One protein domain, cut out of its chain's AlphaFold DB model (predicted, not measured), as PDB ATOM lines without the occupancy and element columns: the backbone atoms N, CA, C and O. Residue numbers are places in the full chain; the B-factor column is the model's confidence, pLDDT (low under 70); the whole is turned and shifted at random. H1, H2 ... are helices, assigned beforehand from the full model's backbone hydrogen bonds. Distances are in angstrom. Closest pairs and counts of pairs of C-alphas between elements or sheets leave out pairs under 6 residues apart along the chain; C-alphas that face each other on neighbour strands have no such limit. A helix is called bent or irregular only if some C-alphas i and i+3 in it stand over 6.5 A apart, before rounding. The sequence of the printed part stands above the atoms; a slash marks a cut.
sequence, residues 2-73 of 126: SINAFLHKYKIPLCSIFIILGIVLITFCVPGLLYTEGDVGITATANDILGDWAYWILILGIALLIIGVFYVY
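This is residues 2 to 73 of the 126 residues of the protein "DUF3198 domain-containing protein" of Euryarchaeota archaeon SG8-5 (UniProt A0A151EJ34). The long helix H1 makes the length of a rod, and H3 folds back slantwise along it. Short H2 packs on H1's residues 28 to 33, at the turn between them, while residues 2 to 10 stick out at the far end past a kink. The printed part has 72 residues with three named helices, H1, H2, H3, and no named strand: all helix, loose, radius of gyration of the C-alphas 15.8 A, spans 54 by 21 by 17 A.

H1, residues 3 to 33, begins at C-alpha (-22.861, 10.189, -61.627) and measures 39.7 A. It is irregular, C-alphas 9 and 12 being 7.9 A apart, with a kink of 66 degrees near residue 10. H2 is residues 42 to 50, 11.9 A. H3, residues 53 to 73, 30.0 A, ends at C-alpha (-5.378, 26.192, -65.310).

H1 and H3 touch, closest at the C-alphas of Gly 22 and Gly 61, 4.3 A, at a steep tilt of 39 degrees, opposite ways. H1 touches H2 with residues 28 to 33 alone, closest at the C-alphas of Gly 32 and Asn 47, 4.2 A. H2 and H3 are close but not clearly touching. In H2 and H3 every O i to N i+4 pair is within hydrogen-bond range, in H1 23 of 27.

The C-alphas of Ser 2 and Gly 38, the farthest apart, are 55.1 A apart. The printed part has no cut and no long link. Residues 2 to 10 and 12 have pLDDT under 70.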
ATOM      1  N   SER A   2     -26.055   9.051 -65.186       67.19
ATOM      2  CA  SER A   2     -24.978   8.468 -64.370       67.19
ATOM      3  C   SER A   2     -24.162   9.562 -63.667       67.19
ATOM      4  O   SER A   2     -23.943  10.639 -64.226       67.19
ATOM      5  N   ILE A   3     -23.693   9.283 -62.448       64.62
ATOM      6  CA  ILE A   3     -22.861  10.189 -61.627       64.62
ATOM      7  C   ILE A   3     -21.642  10.702 -62.411       64.62
ATOM      8  O   ILE A   3     -21.293  11.878 -62.333       64.62
ATOM      9  N   ASN A   4     -21.059   9.854 -63.260       59.81
ATOM     10  CA  ASN A   4     -19.921  10.208 -64.108       59.81
ATOM     11  C   ASN A   4     -20.255  11.294 -65.137       59.81
ATOM     12  O   ASN A   4     -19.443  12.190 -65.358       59.81
ATOM     13  N   ALA A   5     -21.449  11.259 -65.736       61.75
ATOM     14  CA  ALA A   5     -21.877  12.278 -66.692       61.75
ATOM     15  C   ALA A   5     -22.119  13.631 -66.003       61.75
ATOM     16  O   ALA A   5     -21.788  14.677 -66.560       61.75
ATOM     17  N   PHE A   6     -22.642  13.616 -64.773       61.97
ATOM     18  CA  PHE A   6     -22.813  14.825 -63.966       61.97
ATOM     19  C   PHE A   6     -21.459  15.425 -63.569       61.97
ATOM     20  O   PHE A   6     -21.204  16.595 -63.849       61.97
ATOM     21  N   LEU A   7     -20.552  14.617 -63.013       61.34
ATOM     22  CA  LEU A   7     -19.203  15.065 -62.668       61.34
ATOM     23  C   LEU A   7     -18.489  15.635 -63.893       61.34
ATOM     24  O   LEU A   7     -17.945  16.727 -63.828       61.34
ATOM     25  N   HIS A   8     -18.558  14.959 -65.039       64.12
ATOM     26  CA  HIS A   8     -17.945  15.444 -66.271       64.12
ATOM     27  C   HIS A   8     -18.529  16.791 -66.738       64.12
ATOM     28  O   HIS A   8     -17.786  17.672 -67.166       64.12
ATOM     29  N   LYS A   9     -19.844  16.992 -66.586       65.62
ATOM     30  CA  LYS A   9     -20.529  18.241 -66.939       65.62
ATOM     31  C   LYS A   9     -20.169  19.404 -66.001       65.62
ATOM     32  O   LYS A   9     -20.038  20.534 -66.466       65.62
ATOM     33  N   TYR A  10     -19.998  19.128 -64.707       68.50
ATOM     34  CA  TYR A  10     -19.820  20.136 -63.653       68.50
ATOM     35  C   TYR A  10     -18.394  20.211 -63.076       68.50
ATOM     36  O   TYR A  10     -18.173  20.937 -62.113       68.50
ATOM     37  N   LYS A  11     -17.404  19.535 -63.675       71.81
ATOM     38  CA  LYS A  11     -15.985  19.572 -63.251       71.81
ATOM     39  C   LYS A  11     -15.471  20.995 -63.001       71.81
ATOM     40  O   LYS A  11     -14.820  21.241 -61.992       71.81
ATOM     41  N   ILE A  12     -15.802  21.928 -63.893       69.56
ATOM     42  CA  ILE A  12     -15.386  23.336 -63.812       69.56
ATOM     43  C   ILE A  12     -16.050  24.088 -62.662       69.56
ATOM     44  O   ILE A  12     -15.313  24.603 -61.822       69.56
ATOM     45  N   PRO A  13     -17.396  24.144 -62.572       74.25
ATOM     46  CA  PRO A  13     -18.046  24.810 -61.453       74.25
ATOM     47  C   PRO A  13     -17.643  24.193 -60.108       74.25
ATOM     48  O   PRO A  13     -17.410  24.927 -59.151       74.25
ATOM     49  N   LEU A  14     -17.444  22.872 -60.043       75.62
ATOM     50  CA  LEU A  14     -16.967  22.199 -58.834       75.62
ATOM     51  C   LEU A  14     -15.557  22.667 -58.430       75.62
ATOM     52  O   LEU A  14     -15.335  23.024 -57.278       75.62
ATOM     53  N   CYS A  15     -14.614  22.739 -59.379       78.75
ATOM     54  CA  CYS A  15     -13.261  23.240 -59.103       78.75
ATOM     55  C   CYS A  15     -13.266  24.718 -58.694       78.75
ATOM     56  O   CYS A  15     -12.530  25.099 -57.788       78.75
ATOM     57  N   SER A  16     -14.117  25.550 -59.305       77.88
ATOM     58  CA  SER A  16     -14.243  26.952 -58.892       77.88
ATOM     59  C   SER A  16     -14.803  27.102 -57.476       77.88
ATOM     60  O   SER A  16     -14.358  27.988 -56.752       77.88
ATOM     61  N   ILE A  17     -15.707  26.213 -57.046       85.69
ATOM     62  CA  ILE A  17     -16.214  26.199 -55.666       85.69
ATOM     63  C   ILE A  17     -15.078  25.883 -54.686       85.69
ATOM     64  O   ILE A  17     -14.958  26.572 -53.678       85.69
ATOM     65  N   PHE A  18     -14.205  24.916 -54.994       82.69
ATOM     66  CA  PHE A  18     -13.046  24.612 -54.144       82.69
ATOM     67  C   PHE A  18     -12.064  25.783 -54.024       82.69
ATOM     68  O   PHE A  18     -11.552  26.025 -52.934       82.69
ATOM     69  N   ILE A  19     -11.841  26.542 -55.103       87.50
ATOM     70  CA  ILE A  19     -11.010  27.757 -55.055       87.50
ATOM     71  C   ILE A  19     -11.654  28.811 -54.152       87.50
ATOM     72  O   ILE A  19     -10.986  29.343 -53.269       87.50
ATOM     73  N   ILE A  20     -12.942  29.105 -54.355       90.00
ATOM     74  CA  ILE A  20     -13.666  30.108 -53.562       90.00
ATOM     75  C   ILE A  20     -13.652  29.712 -52.083       90.00
ATOM     76  O   ILE A  20     -13.322  30.532 -51.232       90.00
ATOM     77  N   LEU A  21     -13.938  28.445 -51.784       89.50
ATOM     78  CA  LEU A  21     -13.909  27.917 -50.425       89.50
ATOM     79  C   LEU A  21     -12.511  28.032 -49.803       89.50
ATOM     80  O   LEU A  21     -12.391  28.492 -48.672       89.50
ATOM     81  N   GLY A  22     -11.458  27.675 -50.546       88.00
ATOM     82  CA  GLY A  22     -10.073  27.815 -50.092       88.00
ATOM     83  C   GLY A  22      -9.707  29.264 -49.759       88.00
ATOM     84  O   GLY A  22      -9.144  29.524 -48.699       88.00
ATOM     85  N   ILE A  23     -10.091  30.222 -50.611       91.06
ATOM     86  CA  ILE A  23      -9.869  31.659 -50.376       91.06
ATOM     87  C   ILE A  23     -10.591  32.124 -49.110       91.06
ATOM     88  O   ILE A  23      -9.995  32.816 -48.283       91.06
ATOM     89  N   VAL A  24     -11.858  31.739 -48.941       90.44
ATOM     90  CA  VAL A  24     -12.652  32.101 -47.761       90.44
ATOM     91  C   VAL A  24     -11.990  31.555 -46.495       90.44
ATOM     92  O   VAL A  24     -11.740  32.323 -45.571       90.44
ATOM     93  N   LEU A  25     -11.621  30.271 -46.475       87.00
ATOM     94  CA  LEU A  25     -10.950  29.648 -45.329       87.00
ATOM     95  C   LEU A  25      -9.642  30.357 -44.964       87.00
ATOM     96  O   LEU A  25      -9.424  30.668 -43.795       87.00
ATOM     97  N   ILE A  26      -8.804  30.672 -45.955       88.94
ATOM     98  CA  ILE A  26      -7.551  31.406 -45.733       88.94
ATOM     99  C   ILE A  26      -7.842  32.789 -45.142       88.94
ATOM    100  O   ILE A  26      -7.218  33.181 -44.161       88.94
ATOM    101  N   THR A  27      -8.825  33.504 -45.694       87.69
ATOM    102  CA  THR A  27      -9.182  34.860 -45.245       87.69
ATOM    103  C   THR A  27      -9.646  34.879 -43.790       87.69
ATOM    104  O   THR A  27      -9.317  35.813 -43.068       87.69
ATOM    105  N   PHE A  28     -10.365  33.846 -43.338       84.44
ATOM    106  CA  PHE A  28     -10.789  33.719 -41.940       84.44
ATOM    107  C   PHE A  28      -9.672  33.244 -40.997       84.44
ATOM    108  O   PHE A  28      -9.675  33.622 -39.830       84.44
ATOM    109  N   CYS A  29      -8.703  32.458 -41.480       87.38
ATOM    110  CA  CYS A  29      -7.603  31.957 -40.646       87.38
ATOM    111  C   CYS A  29      -6.502  32.993 -40.403       87.38
ATOM    112  O   CYS A  29      -5.911  33.016 -39.326       87.38
ATOM    113  N   VAL A  30      -6.217  33.851 -41.388       86.94
ATOM    114  CA  VAL A  30      -5.128  34.838 -41.297       86.94
ATOM    115  C   VAL A  30      -5.282  35.778 -40.086       86.94
ATOM    116  O   VAL A  30      -4.303  35.931 -39.361       86.94
ATOM    117  N   PRO A  31      -6.464  36.354 -39.786       86.50
ATOM    118  CA  PRO A  31      -6.647  37.193 -38.600       86.50
ATOM    119  C   PRO A  31      -6.434  36.455 -37.274       86.50
ATOM    120  O   PRO A  31      -5.920  37.058 -36.340       86.50
ATOM    121  N   GLY A  32      -6.797  35.169 -37.191       83.81
ATOM    122  CA  GLY A  32      -6.587  34.366 -35.981       83.81
ATOM    123  C   GLY A  32      -5.105  34.103 -35.705       83.81
ATOM    124  O   GLY A  32      -4.673  34.165 -34.565       83.81
ATOM    125  N   LEU A  33      -4.301  33.898 -36.754       83.56
ATOM    126  CA  LEU A  33      -2.850  33.696 -36.627       83.56
ATOM    127  C   LEU A  33      -2.063  34.976 -36.322       83.56
ATOM    128  O   LEU A  33      -0.926  34.896 -35.869       83.56
ATOM    129  N   LEU A  34      -2.636  36.143 -36.614       85.00
ATOM    130  CA  LEU A  34      -2.029  37.447 -36.332       85.00
ATOM    131  C   LEU A  34      -2.431  38.002 -34.957       85.00
ATOM    132  O   LEU A  34      -1.999  39.098 -34.608       85.00
ATOM    133  N   TYR A  35      -3.255  37.273 -34.198       85.75
ATOM    134  CA  TYR A  35      -3.725  37.693 -32.883       85.75
ATOM    135  C   TYR A  35      -2.567  37.846 -31.889       85.75
ATOM    136  O   TYR A  35      -1.738  36.947 -31.740       85.75
ATOM    137  N   THR A  36      -2.542  38.974 -31.179       83.75
ATOM    138  CA  THR A  36      -1.647  39.217 -30.038       83.75
ATOM    139  C   THR A  36      -2.462  39.431 -28.762       83.75
ATOM    140  O   THR A  36      -3.568  39.970 -28.809       83.75
ATOM    141  N   GLU A  37      -1.929  39.023 -27.604       79.75
ATOM    142  CA  GLU A  37      -2.590  39.230 -26.308       79.75
ATOM    143  C   GLU A  37      -2.953  40.714 -26.105       79.75
ATOM    144  O   GLU A  37      -2.084  41.586 -26.093       79.75
ATOM    145  N   GLY A  38      -4.252  40.996 -25.956       80.38
ATOM    146  CA  GLY A  38      -4.794  42.356 -25.831       80.38
ATOM    147  C   GLY A  38      -5.478  42.902 -27.091       80.38
ATOM    148  O   GLY A  38      -6.093  43.967 -27.021       80.38
ATOM    149  N   ASP A  39      -5.433  42.176 -28.210       82.94
ATOM    150  CA  ASP A  39      -6.187  42.530 -29.413       82.94
ATOM    151  C   ASP A  39      -7.703  42.389 -29.209       82.94
ATOM    152  O   ASP A  39      -8.193  41.508 -28.499       82.94
ATOM    153  N   VAL A  40      -8.462  43.247 -29.897       83.19
ATOM    154  CA  VAL A  40      -9.932  43.270 -29.891       83.19
ATOM    155  C   VAL A  40     -10.486  43.272 -31.317       83.19
ATOM    156  O   VAL A  40      -9.835  43.716 -32.261       83.19
ATOM    157  N   GLY A  41     -11.727  42.808 -31.491       86.38
ATOM    158  CA  GLY A  41     -12.402  42.798 -32.793       86.38
ATOM    159  C   GLY A  41     -12.137  41.525 -33.605       86.38
ATOM    160  O   GLY A  41     -12.208  40.424 -33.070       86.38
ATOM    161  N   ILE A  42     -11.884  41.666 -34.913       83.00
ATOM    162  CA  ILE A  42     -11.880  40.541 -35.872       83.00
ATOM    163  C   ILE A  42     -10.779  39.514 -35.565       83.00
ATOM    164  O   ILE A  42     -11.017  38.319 -35.721       83.00
ATOM    165  N   THR A  43      -9.599  39.948 -35.111       84.94
ATOM    166  CA  THR A  43      -8.494  39.047 -34.731       84.94
ATOM    167  C   THR A  43      -8.838  38.238 -33.481       84.94
ATOM    168  O   THR A  43      -8.675  37.022 -33.489       84.94
ATOM    169  N   ALA A  44      -9.412  38.883 -32.459       83.81
ATOM    170  CA  ALA A  44      -9.868  38.220 -31.237       83.81
ATOM    171  C   ALA A  44     -10.981  37.201 -31.520       83.81
ATOM    172  O   ALA A  44     -10.875  36.048 -31.128       83.81
ATOM    173  N   THR A  45     -12.005  37.581 -32.293       84.44
ATOM    174  CA  THR A  45     -13.095  36.662 -32.664       84.44
ATOM    175  C   THR A  45     -12.605  35.499 -33.529       84.44
ATOM    176  O   THR A  45     -13.060  34.371 -33.357       84.44
ATOM    177  N   ALA A  46     -11.676  35.739 -34.458       84.62
ATOM    178  CA  ALA A  46     -11.087  34.668 -35.258       84.62
ATOM    179  C   ALA A  46     -10.266  33.699 -34.393       84.62
ATOM    180  O   ALA A  46     -10.367  32.486 -34.588       84.62
ATOM    181  N   ASN A  47      -9.503  34.212 -33.422       86.00
ATOM    182  CA  ASN A  47      -8.762  33.395 -32.465       86.00
ATOM    183  C   ASN A  47      -9.693  32.613 -31.521       86.00
ATOM    184  O   ASN A  47      -9.465  31.431 -31.309       86.00
ATOM    185  N   ASP A  48     -10.783  33.207 -31.034       86.25
ATOM    186  CA  ASP A  48     -11.758  32.512 -30.177       86.25
ATOM    187  C   ASP A  48     -12.466  31.356 -30.907       86.25
ATOM    188  O   ASP A  48     -12.790  30.334 -30.303       86.25
ATOM    189  N   ILE A  49     -12.715  31.505 -32.213       85.44
ATOM    190  CA  ILE A  49     -13.383  30.480 -33.030       85.44
ATOM    191  C   ILE A  49     -12.410  29.380 -33.467       85.44
ATOM    192  O   ILE A  49     -12.777  28.204 -33.478       85.44
ATOM    193  N   LEU A  50     -11.205  29.754 -33.904       86.75
ATOM    194  CA  LEU A  50     -10.268  28.840 -34.564       86.75
ATOM    195  C   LEU A  50      -9.149  28.362 -33.634       86.75
ATOM    196  O   LEU A  50      -8.723  27.215 -33.752       86.75
ATOM    197  N   GLY A  51      -8.667  29.221 -32.736       84.38
ATOM    198  CA  GLY A  51      -7.540  28.969 -31.837       84.38
ATOM    199  C   GLY A  51      -6.363  28.290 -32.539       84.38
ATOM    200  O   GLY A  51      -6.012  28.614 -33.677       84.38
ATOM    201  N   ASP A  52      -5.820  27.257 -31.898       85.31
ATOM    202  CA  ASP A  52      -4.699  26.462 -32.419       85.31
ATOM    203  C   ASP A  52      -5.017  25.719 -33.735       85.31
ATOM    204  O   ASP A  52      -4.112  25.326 -34.478       85.31
ATOM    205  N   TRP A  53      -6.299  25.535 -34.078       87.25
ATOM    206  CA  TRP A  53      -6.701  24.901 -35.339       87.25
ATOM    207  C   TRP A  53      -6.545  25.821 -36.548       87.25
ATOM    208  O   TRP A  53      -6.518  25.320 -37.678       87.25
ATOM    209  N   ALA A  54      -6.385  27.134 -36.345       87.56
ATOM    210  CA  ALA A  54      -6.195  28.100 -37.426       87.56
ATOM    211  C   ALA A  54      -5.032  27.705 -38.352       87.56
ATOM    212  O   ALA A  54      -5.145  27.814 -39.573       87.56
ATOM    213  N   TYR A  55      -3.945  27.165 -37.791       87.19
ATOM    214  CA  TYR A  55      -2.786  26.709 -38.562       87.19
ATOM    215  C   TYR A  55      -3.120  25.523 -39.482       87.19
ATOM    216  O   TYR A  55      -2.802  25.536 -40.674       87.19
ATOM    217  N   TRP A  56      -3.819  24.510 -38.962       90.38
ATOM    218  CA  TRP A  56      -4.206  23.327 -39.737       90.38
ATOM    219  C   TRP A  56      -5.233  23.655 -40.824       90.38
ATOM    220  O   TRP A  56      -5.128  23.163 -41.951       90.38
ATOM    221  N   ILE A  57      -6.201  24.520 -40.511       89.62
ATOM    222  CA  ILE A  57      -7.221  24.965 -41.467       89.62
ATOM    223  C   ILE A  57      -6.587  25.832 -42.560       89.62
ATOM    224  O   ILE A  57      -6.952  25.694 -43.730       89.62
ATOM    225  N   LEU A  58      -5.588  26.657 -42.225       90.25
ATOM    226  CA  LEU A  58      -4.825  27.417 -43.212       90.25
ATOM    227  C   LEU A  58      -4.103  26.488 -44.198       90.25
ATOM    228  O   LEU A  58      -4.211  26.686 -45.410       90.25
ATOM    229  N   ILE A  59      -3.412  25.453 -43.704       91.56
ATOM    230  CA  ILE A  59      -2.740  24.458 -44.558       91.56
ATOM    231  C   ILE A  59      -3.746  23.793 -45.504       91.56
ATOM    232  O   ILE A  59      -3.490  23.681 -46.706       91.56
ATOM    233  N   LEU A  60      -4.910  23.392 -44.984       91.12
ATOM    234  CA  LEU A  60      -5.969  22.788 -45.790       91.12
ATOM    235  C   LEU A  60      -6.498  23.760 -46.857       91.12
ATOM    236  O   LEU A  60      -6.675  23.370 -48.012       91.12
ATOM    237  N   GLY A  61      -6.713  25.025 -46.491       90.06
ATOM    238  CA  GLY A  61      -7.151  26.076 -47.408       90.06
ATOM    239  C   GLY A  61      -6.163  26.291 -48.552       90.06
ATOM    240  O   GLY A  61      -6.569  26.340 -49.715       90.06
ATOM    241  N   ILE A  62      -4.861  26.332 -48.250       92.00
ATOM    242  CA  ILE A  62      -3.795  26.452 -49.255       92.00
ATOM    243  C   ILE A  62      -3.776  25.225 -50.172       92.00
ATOM    244  O   ILE A  62      -3.726  25.377 -51.393       92.00
ATOM    245  N   ALA A  63      -3.865  24.012 -49.619       92.31
ATOM    246  CA  ALA A  63      -3.891  22.785 -50.411       92.31
ATOM    247  C   ALA A  63      -5.090  22.750 -51.377       92.31
ATOM    248  O   ALA A  63      -4.920  22.477 -52.567       92.31
ATOM    249  N   LEU A  64      -6.291  23.093 -50.895       90.00
ATOM    250  CA  LEU A  64      -7.498  23.196 -51.723       90.00
ATOM    251  C   LEU A  64      -7.349  24.242 -52.828       90.00
ATOM    252  O   LEU A  64      -7.748  23.994 -53.968       90.00
ATOM    253  N   LEU A  65      -6.744  25.388 -52.513       90.31
ATOM    254  CA  LEU A  65      -6.512  26.458 -53.475       90.31
ATOM    255  C   LEU A  65      -5.542  26.002 -54.572       90.31
ATOM    256  O   LEU A  65      -5.853  26.159 -55.752       90.31
ATOM    257  N   ILE A  66      -4.420  25.372 -54.212       90.56
ATOM    258  CA  ILE A  66      -3.441  24.840 -55.174       90.56
ATOM    259  C   ILE A  66      -4.102  23.829 -56.113       90.56
ATOM    260  O   ILE A  66      -3.964  23.939 -57.333       90.56
ATOM    261  N   ILE A  67      -4.849  22.870 -55.560       88.94
ATOM    262  CA  ILE A  67      -5.543  21.845 -56.347       88.94
ATOM    263  C   ILE A  67      -6.549  22.506 -57.293       88.94
ATOM    264  O   ILE A  67      -6.527  22.253 -58.499       88.94
ATOM    265  N   GLY A  68      -7.398  23.392 -56.771       86.56
ATOM    266  CA  GLY A  68      -8.398  24.094 -57.567       86.56
ATOM    267  C   GLY A  68      -7.769  24.883 -58.716       86.56
ATOM    268  O   GLY A  68      -8.179  24.730 -59.869       86.56
ATOM    269  N   VAL A  69      -6.732  25.675 -58.428       87.81
ATOM    270  CA  VAL A  69      -6.010  26.468 -59.432       87.81
ATOM    271  C   VAL A  69      -5.360  25.574 -60.483       87.81
ATOM    272  O   VAL A  69      -5.488  25.860 -61.674       87.81
ATOM    273  N   PHE A  70      -4.719  24.472 -60.086       88.62
ATOM    274  CA  PHE A  70      -4.093  23.533 -61.019       88.62
ATOM    275  C   PHE A  70      -5.107  22.954 -62.018       88.62
ATOM    276  O   PHE A  70      -4.871  22.971 -63.230       88.62
ATOM    277  N   TYR A  71      -6.267  22.501 -61.535       84.94
ATOM    278  CA  TYR A  71      -7.321  21.959 -62.397       84.94
ATOM    279  C   TYR A  71      -7.921  23.016 -63.330       84.94
ATOM    280  O   TYR A  71      -8.123  22.749 -64.520       84.94
ATOM    281  N   VAL A  72      -8.178  24.222 -62.819       84.94
ATOM    282  CA  VAL A  72      -8.714  25.327 -63.627       84.94
ATOM    283  C   VAL A  72      -7.714  25.746 -64.704       84.94
ATOM    284  O   VAL A  72      -8.089  25.882 -65.870       84.94
ATOM    285  N   TYR A  73      -6.436  25.876 -64.356       86.38
ATOM    286  CA  TYR A  73      -5.378  26.192 -65.310       86.38
ATOM    287  C   TYR A  73      -5.274  25.136 -66.420       86.38
ATOM    288  O   TYR A  73      -5.238  25.479 -67.605       86.38
TER     289      TYR A  73